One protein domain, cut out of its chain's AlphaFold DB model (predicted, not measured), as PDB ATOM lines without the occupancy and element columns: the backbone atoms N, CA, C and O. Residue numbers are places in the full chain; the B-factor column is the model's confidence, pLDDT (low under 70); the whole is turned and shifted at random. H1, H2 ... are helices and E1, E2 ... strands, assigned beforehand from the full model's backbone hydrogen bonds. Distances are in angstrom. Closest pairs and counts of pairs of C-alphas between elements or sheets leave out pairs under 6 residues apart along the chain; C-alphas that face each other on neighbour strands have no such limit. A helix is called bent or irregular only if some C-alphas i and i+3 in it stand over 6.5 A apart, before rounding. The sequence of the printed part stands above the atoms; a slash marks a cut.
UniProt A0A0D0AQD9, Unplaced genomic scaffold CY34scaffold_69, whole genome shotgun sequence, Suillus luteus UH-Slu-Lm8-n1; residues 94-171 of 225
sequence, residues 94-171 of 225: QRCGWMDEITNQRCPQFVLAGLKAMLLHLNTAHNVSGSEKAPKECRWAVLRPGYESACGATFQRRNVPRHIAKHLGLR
ATOM      1  N   GLN A  94     131.467  37.724 115.259       87.19
ATOM      2  CA  GLN A  94     132.458  38.790 115.120       87.19
ATOM      3  C   GLN A  94     132.605  39.536 116.449       87.19
ATOM      4  O   GLN A  94     131.619  39.933 117.077       87.19
ATOM      5  N   ARG A  95     133.850  39.749 116.891       91.00
ATOM      6  CA  ARG A  95     134.149  40.484 118.128       91.00
ATOM      7  C   ARG A  95     133.819  41.970 117.964       91.00
ATOM      8  O   ARG A  95     134.190  42.586 116.962       91.00
ATOM      9  N   CYS A  96     133.180  42.570 118.967       93.19
ATOM     10  CA  CYS A  96     132.981  44.014 118.989       93.19
ATOM     11  C   CYS A  96     134.329  44.749 119.095       93.19
ATOM     12  O   CYS A  96     135.131  44.499 119.992       93.19
ATOM     13  N   GLY A  97     134.586  45.679 118.173       92.31
ATOM     14  CA  GLY A  97     135.803  46.491 118.181       92.31
ATOM     15  C   GLY A  97     135.690  47.771 119.005       92.31
ATOM     16  O   GLY A  97     136.607  48.582 118.967       92.31
ATOM     17  N   TRP A  98     134.582  48.017 119.703       93.62
ATOM     18  CA  TRP A  98     134.405  49.248 120.473       93.62
ATOM     19  C   TRP A  98     135.331  49.275 121.688       93.62
ATOM     20  O   TRP A  98     135.413  48.282 122.406       93.62
ATOM     21  N   MET A  99     136.014  50.395 121.927       92.56
ATOM     22  CA  MET A  99     136.888  50.554 123.088       92.56
ATOM     23  C   MET A  99     136.175  51.260 124.231       92.56
ATOM     24  O   MET A  99     135.502  52.278 124.029       92.56
ATOM     25  N   ASP A 100     136.359  50.713 125.425       89.25
ATOM     26  CA  ASP A 100     135.843  51.254 126.672       89.25
ATOM     27  C   ASP A 100     136.408  52.650 126.979       89.25
ATOM     28  O   ASP A 100     137.504  53.019 126.536       89.25
ATOM     29  N   GLU A 101     135.638  53.439 127.731       84.31
ATOM     30  CA  GLU A 101     136.001  54.817 128.036       84.31
ATOM     31  C   GLU A 101     137.218  54.949 128.936       84.31
ATOM     32  O   GLU A 101     138.067  55.815 128.699       84.31
ATOM     33  N   ILE A 102     137.316  54.051 129.907       84.62
ATOM     34  CA  ILE A 102     138.237  54.146 131.031       84.62
ATOM     35  C   ILE A 102     139.459  53.268 130.774       84.62
ATOM     36  O   ILE A 102     140.595  53.700 130.942       84.62
ATOM     37  N   THR A 103     139.228  52.030 130.341       86.00
ATOM     38  CA  THR A 103     140.287  51.021 130.182       86.00
ATOM     39  C   THR A 103     140.944  51.052 128.804       86.00
ATOM     40  O   THR A 103     142.019  50.480 128.624       86.00
ATOM     41  N   ASN A 104     140.306  51.704 127.821       85.62
ATOM     42  CA  ASN A 104     140.695  51.698 126.407       85.62
ATOM     43  C   ASN A 104     140.858  50.280 125.818       85.62
ATOM     44  O   ASN A 104     141.481  50.099 124.776       85.62
ATOM     45  N   GLN A 105     140.294  49.276 126.493       87.44
ATOM     46  CA  GLN A 105     140.261  47.893 126.044       87.44
ATOM     47  C   GLN A 105     139.033  47.666 125.173       87.44
ATOM     48  O   GLN A 105     138.007  48.338 125.317       87.44
ATOM     49  N   ARG A 106     139.129  46.699 124.261       91.19
ATOM     50  CA  ARG A 106     138.003  46.323 123.404       91.19
ATOM     51  C   ARG A 106     136.917  45.633 124.213       91.19
ATOM     52  O   ARG A 106     137.201  44.842 125.112       91.19
ATOM     53  N   CYS A 107     135.677  45.882 123.822       92.69
ATOM     54  CA  CYS A 107     134.520  45.170 124.328       92.69
ATOM     55  C   CYS A 107     134.745  43.648 124.201       92.69
ATOM     56  O   CYS A 107     135.051  43.158 123.108       92.69
ATOM     57  N   PRO A 108     134.609  42.874 125.295       89.25
ATOM     58  CA  PRO A 108     134.893  41.443 125.266       89.25
ATOM     59  C   PRO A 108     133.805  40.633 124.544       89.25
ATOM     60  O   PRO A 108     134.025  39.458 124.257       89.25
ATOM     61  N   GLN A 109     132.652  41.239 124.243       90.75
ATOM     62  CA  GLN A 109     131.505  40.552 123.656       90.75
ATOM     63  C   GLN A 109     131.724  40.194 122.180       90.75
ATOM     64  O   GLN A 109     132.160  41.011 121.359       90.75
ATOM     65  N   PHE A 110     131.352  38.960 121.846       91.56
ATOM     66  CA  PHE A 110     131.174  38.490 120.480       91.56
ATOM     67  C   PHE A 110     129.709  38.639 120.089       91.56
ATOM     68  O   PHE A 110     128.808  38.395 120.891       91.56
ATOM     69  N   VAL A 111     129.477  39.072 118.858       90.44
ATOM     70  CA  VAL A 111     128.145  39.342 118.320       90.44
ATOM     71  C   VAL A 111     127.993  38.557 117.027       90.44
ATOM     72  O   VAL A 111     128.977  38.342 116.323       90.44
ATOM     73  N   LEU A 112     126.771  38.153 116.686       87.81
ATOM     74  CA  LEU A 112     126.488  37.553 115.383       87.81
ATOM     75  C   LEU A 112     127.008  38.445 114.242       87.81
ATOM     76  O   LEU A 112     126.924  39.679 114.296       87.81
ATOM     77  N   ALA A 113     127.551  37.810 113.211       81.88
ATOM     78  CA  ALA A 113     128.129  38.447 112.050       81.88
ATOM     79  C   ALA A 113     127.056  39.242 111.303       81.88
ATOM     80  O   ALA A 113     125.899  38.844 111.159       81.88
ATOM     81  N   GLY A 114     127.461  40.413 110.817       85.31
ATOM     82  CA  GLY A 114     126.604  41.295 110.043       85.31
ATOM     83  C   GLY A 114     126.248  42.604 110.740       85.31
ATOM     84  O   GLY A 114     126.290  42.779 111.958       85.31
ATOM     85  N   LEU A 115     125.881  43.578 109.905       87.69
ATOM     86  CA  LEU A 115     125.722  44.964 110.331       87.69
ATOM     87  C   LEU A 115     124.587  45.154 111.342       87.69
ATOM     88  O   LEU A 115     124.727  45.938 112.273       87.69
ATOM     89  N   LYS A 116     123.452  44.465 111.164       89.56
ATOM     90  CA  LYS A 116     122.264  44.659 112.013       89.56
ATOM     91  C   LYS A 116     122.511  44.210 113.454       89.56
ATOM     92  O   LYS A 116     122.203  44.967 114.369       89.56
ATOM     93  N   ALA A 117     123.092  43.025 113.639       91.50
ATOM     94  CA  ALA A 117     123.394  42.476 114.958       91.50
ATOM     95  C   ALA A 117     124.434  43.336 115.692       91.50
ATOM     96  O   ALA A 117     124.203  43.738 116.832       91.50
ATOM     97  N   MET A 118     125.514  43.730 115.004       91.62
ATOM     98  CA  MET A 118     126.519  44.624 115.583       91.62
ATOM     99  C   MET A 118     125.926  45.986 115.967       91.62
ATOM    100  O   MET A 118     126.196  46.485 117.051       91.62
ATOM    101  N   LEU A 119     125.085  46.593 115.124       91.19
ATOM    102  CA  LEU A 119     124.444  47.872 115.455       91.19
ATOM    103  C   LEU A 119     123.505  47.775 116.656       91.19
ATOM    104  O   LEU A 119     123.458  48.714 117.449       91.19
ATOM    105  N   LEU A 120     122.773  46.666 116.791       91.75
ATOM    106  CA  LEU A 120     121.931  46.420 117.958       91.75
ATOM    107  C   LEU A 120     122.786  46.359 119.227       91.75
ATOM    108  O   LEU A 120     122.519  47.119 120.154       91.75
ATOM    109  N   HIS A 121     123.853  45.554 119.222       93.19
ATOM    110  CA  HIS A 121     124.812  45.475 120.327       93.19
ATOM    111  C   HIS A 121     125.437  46.842 120.650       93.19
ATOM    112  O   HIS A 121     125.444  47.265 121.800       93.19
ATOM    113  N   LEU A 122     125.906  47.588 119.645       91.75
ATOM    114  CA  LEU A 122     126.481  48.920 119.854       91.75
ATOM    115  C   LEU A 122     125.472  49.896 120.467       91.75
ATOM    116  O   LEU A 122     125.845  50.783 121.235       91.75
ATOM    117  N   ASN A 123     124.194  49.770 120.119       89.94
ATOM    118  CA  ASN A 123     123.168  50.624 120.686       89.94
ATOM    119  C   ASN A 123     122.831  50.243 122.133       89.94
ATOM    120  O   ASN A 123     122.628  51.135 122.948       89.94
ATOM    121  N   THR A 124     122.789  48.954 122.466       91.19
ATOM    122  CA  THR A 124     122.426  48.492 123.814       91.19
ATOM    123  C   THR A 124     123.597  48.542 124.794       91.19
ATOM    124  O   THR A 124     123.422  48.998 125.918       91.19
ATOM    125  N   ALA A 125     124.792  48.124 124.374       90.81
ATOM    126  CA  ALA A 125     125.977  48.035 125.228       90.81
ATOM    127  C   ALA A 125     126.784  49.341 125.290       90.81
ATOM    128  O   ALA A 125     127.394  49.644 126.311       90.81
ATOM    129  N   HIS A 126     126.795  50.122 124.205       89.31
ATOM    130  CA  HIS A 126     127.646  51.316 124.081       89.31
ATOM    131  C   HIS A 126     126.860  52.602 123.787       89.31
ATOM    132  O   HIS A 126     127.454  53.662 123.594       89.31
ATOM    133  N   ASN A 127     125.525  52.522 123.738       87.94
ATOM    134  CA  ASN A 127     124.623  53.652 123.508       87.94
ATOM    135  C   ASN A 127     124.977  54.500 122.268       87.94
ATOM    136  O   ASN A 127     124.768  55.718 122.232       87.94
ATOM    137  N   VAL A 128     125.504  53.857 121.219       83.69
ATOM    138  CA  VAL A 128     126.000  54.538 120.007       83.69
ATOM    139  C   VAL A 128     124.873  55.251 119.240       83.69
ATOM    140  O   VAL A 128     125.142  56.189 118.485       83.69
ATOM    141  N   SER A 129     123.605  54.873 119.466       69.44
ATOM    142  CA  SER A 129     122.436  55.525 118.851       69.44
ATOM    143  C   SER A 129     121.541  56.306 119.831       69.44
ATOM    144  O   SER A 129     120.511  56.810 119.389       69.44
ATOM    145  N   GLY A 130     121.904  56.484 121.111       65.38
ATOM    146  CA  GLY A 130     121.078  57.183 122.125       65.38
ATOM    147  C   GLY A 130     120.901  58.684 121.883       65.38
ATOM    148  O   GLY A 130     121.747  59.214 121.177       65.38
ATOM    149  N   SER A 131     119.838  59.306 122.453       62.88
ATOM    150  CA  SER A 131     119.144  60.611 122.196       62.88
ATOM    151  C   SER A 131     119.988  61.912 122.158       62.88
ATOM    152  O   SER A 131     121.076  61.934 122.705       62.88
ATOM    153  N   GLU A 132     119.501  62.967 121.460       63.00
ATOM    154  CA  GLU A 132     120.103  64.315 121.168       63.00
ATOM    155  C   GLU A 132     120.667  64.598 119.754       63.00
ATOM    156  O   GLU A 132     121.257  63.754 119.098       63.00
ATOM    157  N   LYS A 133     120.508  65.825 119.247       68.56
ATOM    158  CA  LYS A 133     120.964  66.255 117.904       68.56
ATOM    159  C   LYS A 133     122.499  66.310 117.737       68.56
ATOM    160  O   LYS A 133     122.971  66.654 116.653       68.56
ATOM    161  N   ALA A 134     123.266  65.992 118.778       79.00
ATOM    162  CA  ALA A 134     124.720  66.074 118.781       79.00
ATOM    163  C   ALA A 134     125.378  64.906 118.013       79.00
ATOM    164  O   ALA A 134     124.880  63.774 118.049       79.00
ATOM    165  N   PRO A 135     126.494  65.154 117.301       82.81
ATOM    166  CA  PRO A 135     127.291  64.088 116.711       82.81
ATOM    167  C   PRO A 135     127.911  63.207 117.806       82.81
ATOM    168  O   PRO A 135     128.274  63.696 118.873       82.81
ATOM    169  N   LYS A 136     128.039  61.906 117.533       85.94
ATOM    170  CA  LYS A 136     128.720  60.946 118.411       85.94
ATOM    171  C   LYS A 136     130.103  60.631 117.861       85.94
ATOM    172  O   LYS A 136     130.270  60.492 116.648       85.94
ATOM    173  N   GLU A 137     131.081  60.542 118.754       91.12
ATOM    174  CA  GLU A 137     132.451  60.157 118.431       91.12
ATOM    175  C   GLU A 137     132.589  58.632 118.381       91.12
ATOM    176  O   GLU A 137     132.096  57.910 119.249       91.12
ATOM    177  N   CYS A 138     133.256  58.129 117.345       92.62
ATOM    178  CA  CYS A 138     133.544  56.713 117.205       92.62
ATOM    179  C   CYS A 138     134.726  56.277 118.069       92.62
ATOM    180  O   CYS A 138     135.853  56.716 117.834       92.62
ATOM    181  N   ARG A 139     134.511  55.296 118.949       93.50
ATOM    182  CA  ARG A 139     135.586  54.662 119.730       93.50
ATOM    183  C   ARG A 139     135.986  53.278 119.232       93.50
ATOM    184  O   ARG A 139     136.571  52.494 119.968       93.50
ATOM    185  N   TRP A 140     135.671  52.956 117.981       94.44
ATOM    186  CA  TRP A 140     136.079  51.685 117.391       94.44
ATOM    187  C   TRP A 140     137.608  51.587 117.299       94.44
ATOM    188  O   TRP A 140     138.260  52.541 116.869       94.44
ATOM    189  N   ALA A 141     138.158  50.439 117.680       93.50
ATOM    190  CA  ALA A 141     139.576  50.130 117.654       93.50
ATOM    191  C   ALA A 141     140.078  50.015 116.213       93.50
ATOM    192  O   ALA A 141     139.613  49.194 115.421       93.50
ATOM    193  N   VAL A 142     141.064  50.835 115.883       90.44
ATOM    194  CA  VAL A 142     141.783  50.812 114.615       90.44
ATOM    195  C   VAL A 142     143.204  50.353 114.901       90.44
ATOM    196  O   VAL A 142     143.926  50.990 115.673       90.44
ATOM    197  N   LEU A 143     143.609  49.253 114.266       87.69
ATOM    198  CA  LEU A 143     144.990  48.787 114.319       87.69
ATOM    199  C   LEU A 143     145.857  49.701 113.453       87.69
ATOM    200  O   LEU A 143     145.587  49.891 112.264       87.69
ATOM    201  N   ARG A 144     146.912  50.249 114.051       84.94
ATOM    202  CA  ARG A 144     148.003  50.935 113.357       84.94
ATOM    203  C   ARG A 144     149.301  50.154 113.588       84.94
ATOM    204  O   ARG A 144     149.368  49.356 114.524       84.94
ATOM    205  N   PRO A 145     150.338  50.346 112.755       86.62
ATOM    206  CA  PRO A 145     151.623  49.695 112.985       86.62
ATOM    207  C   PRO A 145     152.166  50.057 114.375       86.62
ATOM    208  O   PRO A 145     152.459  51.219 114.646       86.62
ATOM    209  N   GLY A 146     152.256  49.064 115.261       83.06
ATOM    210  CA  GLY A 146     152.832  49.201 116.600       83.06
ATOM    211  C   GLY A 146     151.888  49.641 117.727       83.06
ATOM    212  O   GLY A 146     152.309  49.576 118.876       83.06
ATOM    213  N   TYR A 147     150.642  50.055 117.459       84.12
ATOM    214  CA  TYR A 147     149.664  50.360 118.519       84.12
ATOM    215  C   TYR A 147     148.214  50.375 118.009       84.12
ATOM    216  O   TYR A 147     147.945  50.601 116.827       84.12
ATOM    217  N   GLU A 148     147.254  50.167 118.911       86.44
ATOM    218  CA  GLU A 148     145.827  50.331 118.631       86.44
ATOM    219  C   GLU A 148     145.300  51.669 119.148       86.44
ATOM    220  O   GLU A 148     145.786  52.229 120.129       86.44
ATOM    221  N   SER A 149     144.323  52.228 118.441       89.88
ATOM    222  CA  SER A 149     143.789  53.552 118.764       89.88
ATOM    223  C   SER A 149     142.350  53.707 118.306       89.88
ATOM    224  O   SER A 149     141.889  52.993 117.419       89.88
ATOM    225  N   ALA A 150     141.638  54.660 118.902       91.69
ATOM    226  CA  ALA A 150     140.246  54.909 118.571       91.69
ATOM    227  C   ALA A 150     140.132  55.549 117.190       91.69
ATOM    228  O   ALA A 150     140.976  56.351 116.782       91.69
ATOM    229  N   CYS A 151     139.054  55.227 116.482       93.56
ATOM    230  CA  CYS A 151     138.741  55.853 115.207       93.56
ATOM    231  C   CYS A 151     138.602  57.382 115.332       93.56
ATOM    232  O   CYS A 151     138.974  58.084 114.393       93.56
ATOM    233  N   GLY A 152     138.022  57.889 116.426       91.50
ATOM    234  CA  GLY A 152     137.845  59.321 116.715       91.50
ATOM    235  C   GLY A 152     136.923  60.070 115.744       91.50
ATOM    236  O   GLY A 152     136.775  61.286 115.811       91.50
ATOM    237  N   ALA A 153     136.301  59.374 114.789       92.50
ATOM    238  CA  ALA A 153     135.472  60.008 113.776       92.50
ATOM    239  C   ALA A 153     134.107  60.385 114.356       92.50
ATOM    240  O   ALA A 153     133.392  59.528 114.875       92.50
ATOM    241  N   THR A 154     133.704  61.644 114.199       91.75
ATOM    242  CA  THR A 154     132.376  62.109 114.606       91.75
ATOM    243  C   THR A 154     131.349  61.863 113.506       91.75
ATOM    244  O   THR A 154     131.551  62.266 112.356       91.75
ATOM    245  N   PHE A 155     130.217  61.253 113.841       89.12
ATOM    246  CA  PHE A 155     129.120  61.028 112.902       89.12
ATOM    247  C   PHE A 155     127.760  61.364 113.521       89.12
ATOM    248  O   PHE A 155     127.561  61.363 114.730       89.12
ATOM    249  N   GLN A 156     126.787  61.654 112.658       87.69
ATOM    250  CA  GLN A 156     125.389  61.817 113.062       87.69
ATOM    251  C   GLN A 156     124.699  60.452 113.140       87.69
ATOM    252  O   GLN A 156     125.068  59.544 112.392       87.69
ATOM    253  N   ARG A 157     123.637  60.322 113.950       84.00
ATOM    254  CA  ARG A 157     122.903  59.051 114.126       84.00
ATOM    255  C   ARG A 157     122.520  58.356 112.819       84.00
ATOM    256  O   ARG A 157     122.765  57.169 112.652       84.00
ATOM    257  N   ARG A 158     121.990  59.105 111.843       85.88
ATOM    258  CA  ARG A 158     121.593  58.541 110.537       85.88
ATOM    259  C   ARG A 158     122.750  57.889 109.764       85.88
ATOM    260  O   ARG A 158     122.518  57.092 108.863       85.88
ATOM    261  N   ASN A 159     123.990  58.244 110.099       88.56
ATOM    262  CA  ASN A 159     125.196  57.755 109.446       88.56
ATOM    263  C   ASN A 159     125.894  56.633 110.234       88.56
ATOM    264  O   ASN A 159     126.840  56.065 109.688       88.56
ATOM    265  N   VAL A 160     125.437  56.279 111.448       89.06
ATOM    266  CA  VAL A 160     126.018  55.180 112.252       89.06
ATOM    267  C   VAL A 160     126.096  53.881 111.441       89.06
ATOM    268  O   VAL A 160     127.192  53.329 111.345       89.06
ATOM    269  N   PRO A 161     125.020  53.410 110.767       89.56
ATOM    270  CA  PRO A 161     125.066  52.125 110.068       89.56
ATOM    271  C   PRO A 161     126.135  52.091 108.979       89.56
ATOM    272  O   PRO A 161     126.893  51.136 108.848       89.56
ATOM    273  N   ARG A 162     126.238  53.183 108.219       88.50
ATOM    274  CA  ARG A 162     127.242  53.324 107.163       88.50
ATOM    275  C   ARG A 162     128.653  53.386 107.734       88.50
ATOM    276  O   ARG A 162     129.567  52.818 107.150       88.50
ATOM    277  N   HIS A 163     128.830  54.116 108.829       91.12
ATOM    278  CA  HIS A 163     130.130  54.276 109.456       91.12
ATOM    279  C   HIS A 163     130.654  52.934 109.987       91.12
ATOM    280  O   HIS A 163     131.771  52.549 109.654       91.12
ATOM    281  N   ILE A 164     129.827  52.191 110.727       90.56
ATOM    282  CA  ILE A 164     130.202  50.892 111.306       90.56
ATOM    283  C   ILE A 164     130.446  49.830 110.227       90.56
ATOM    284  O   ILE A 164     131.372  49.036 110.358       90.56
ATOM    285  N   ALA A 165     129.709  49.859 109.110       89.81
ATOM    286  CA  ALA A 165     129.953  48.952 107.984       89.81
ATOM    287  C   ALA A 165     131.399  49.014 107.454       89.81
ATOM    288  O   ALA A 165     131.925  47.996 107.014       89.81
ATOM    289  N   LYS A 166     132.058  50.181 107.536       88.88
ATOM    290  CA  LYS A 166     133.467  50.332 107.143       88.88
ATOM    291  C   LYS A 166     134.400  49.520 108.044       88.88
ATOM    292  O   LYS A 166     135.340  48.923 107.536       88.88
ATOM    293  N   HIS A 167     134.140  49.507 109.349       89.81
ATOM    294  CA  HIS A 167     134.949  48.761 110.317       89.81
ATOM    295  C   HIS A 167     134.758  47.256 110.181       89.81
ATOM    296  O   HIS A 167     135.720  46.508 110.274       89.81
ATOM    297  N   LEU A 168     133.533  46.827 109.880       87.44
ATOM    298  CA  LEU A 168     133.210  45.426 109.610       87.44
ATOM    299  C   LEU A 168     133.649  44.958 108.210       87.44
ATOM    300  O   LEU A 168     133.367  43.828 107.832       87.44
ATOM    301  N   GLY A 169     134.261  45.829 107.396       86.12
ATOM    302  CA  GLY A 169     134.665  45.495 106.026       86.12
ATOM    303  C   GLY A 169     133.500  45.169 105.084       86.12
ATOM    304  O   GLY A 169     133.722  44.653 103.990       86.12
ATOM    305  N   LEU A 170     132.259  45.478 105.471       85.06
ATOM    306  CA  LEU A 170     131.071  45.108 104.711       85.06
ATOM    307  C   LEU A 170     130.966  45.963 103.446       85.06
ATOM    308  O   LEU A 170     130.833  47.191 103.497       85.06
ATOM    309  N   ARG A 171     130.995  45.292 102.293       83.88
ATOM    310  CA  ARG A 171     130.835  45.899 100.968       83.88
ATOM    311  C   ARG A 171     129.575  45.368 100.297       83.88
ATOM    312  O   ARG A 171     129.150  44.242 100.518       83.88
TER     313      ARG A 171
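Overview. This is residues 94 to 171 of the 225 residues of an uncharacterized protein of Suillus luteus UH-Slu-Lm8-n1 (UniProt A0A0D0AQD9). Two short helices, H1 and H2, pack on each other at a steep angle, and long loops make much of the rest; a small two-stranded hairpin, E2 and E3, lies at one end of the longest axis, and the loop round Glu 132 lies at the other. The opening stretch, residues 94 to 109, folds back on itself, and its first two residues pair with the short strand E1. The printed part has 78 residues with two named helices and three named strands, in the order E1, H1, E2, E3, H2; the sheet is E2 - E3, antiparallel. The class is mixed, helices and strands, with under half of the residues in named elements. The whole is compact, with a radius of gyration of the C-alphas of 12.0 A, and spans 36 by 25 by 23 A.

Arrangement. Residues 94 to 95 pair antiparallel with residues 110 to 111 of E1, residues 110 to 112, which pairs with no named strand. A tight link joins E1 to H1, residues 115 to 125; their closest C-alphas, of Val 111 and Met 118, are 6.2 A apart. After a long link come E2, residues 141 to 144, and E3, residues 147 to 150, a hairpin with a tight link. These strands are antiparallel at 142 degrees; N 142 and O 149 are within hydrogen-bond range at 2.8 A, as are N 149 and O 142 at 3.1 A. Residues 136 to 137 pair antiparallel with residues 154 to 155, which lie before H2, residues 157 to 167. H1 and H2 touch, the closest C-alphas being those of Leu 115 and Ala 165 at 6.3 A; they run opposite ways at a steep tilt of 65 degrees. E2 and H2 are only just apart, at 8.3 A. E1 is apart from E2, E3 and H2, and H1 is apart from E3. In H1 every O i to N i+4 pair is within hydrogen-bond range; in H2 3 of 7 are, beside 5 of 8 O i to N i+3 pairs.

Along the chain. E1 begins at C-alpha 110, (131.174, 38.490, 120.480), and is 7.0 A long. H1 is 15.2 A long and begins at C-alpha 115, (125.722, 44.964, 110.331). E2 is 9.5 A and E3 10.5 A long. H2, 16.3 A long, ends at C-alpha 167, (134.949, 48.761, 110.317); it is irregular, with C-alphas 158 and 161 7.3 A apart.

Size, cuts and confidence. The two C-alphas farthest apart, of Glu 132 and Gly 146, are 36.3 A from each other. The printed part has no cut. The link H1 to E2 has 15 residues and is long. The mean pLDDT of the printed part is 87.4, and residues 129 to 133 are under 70.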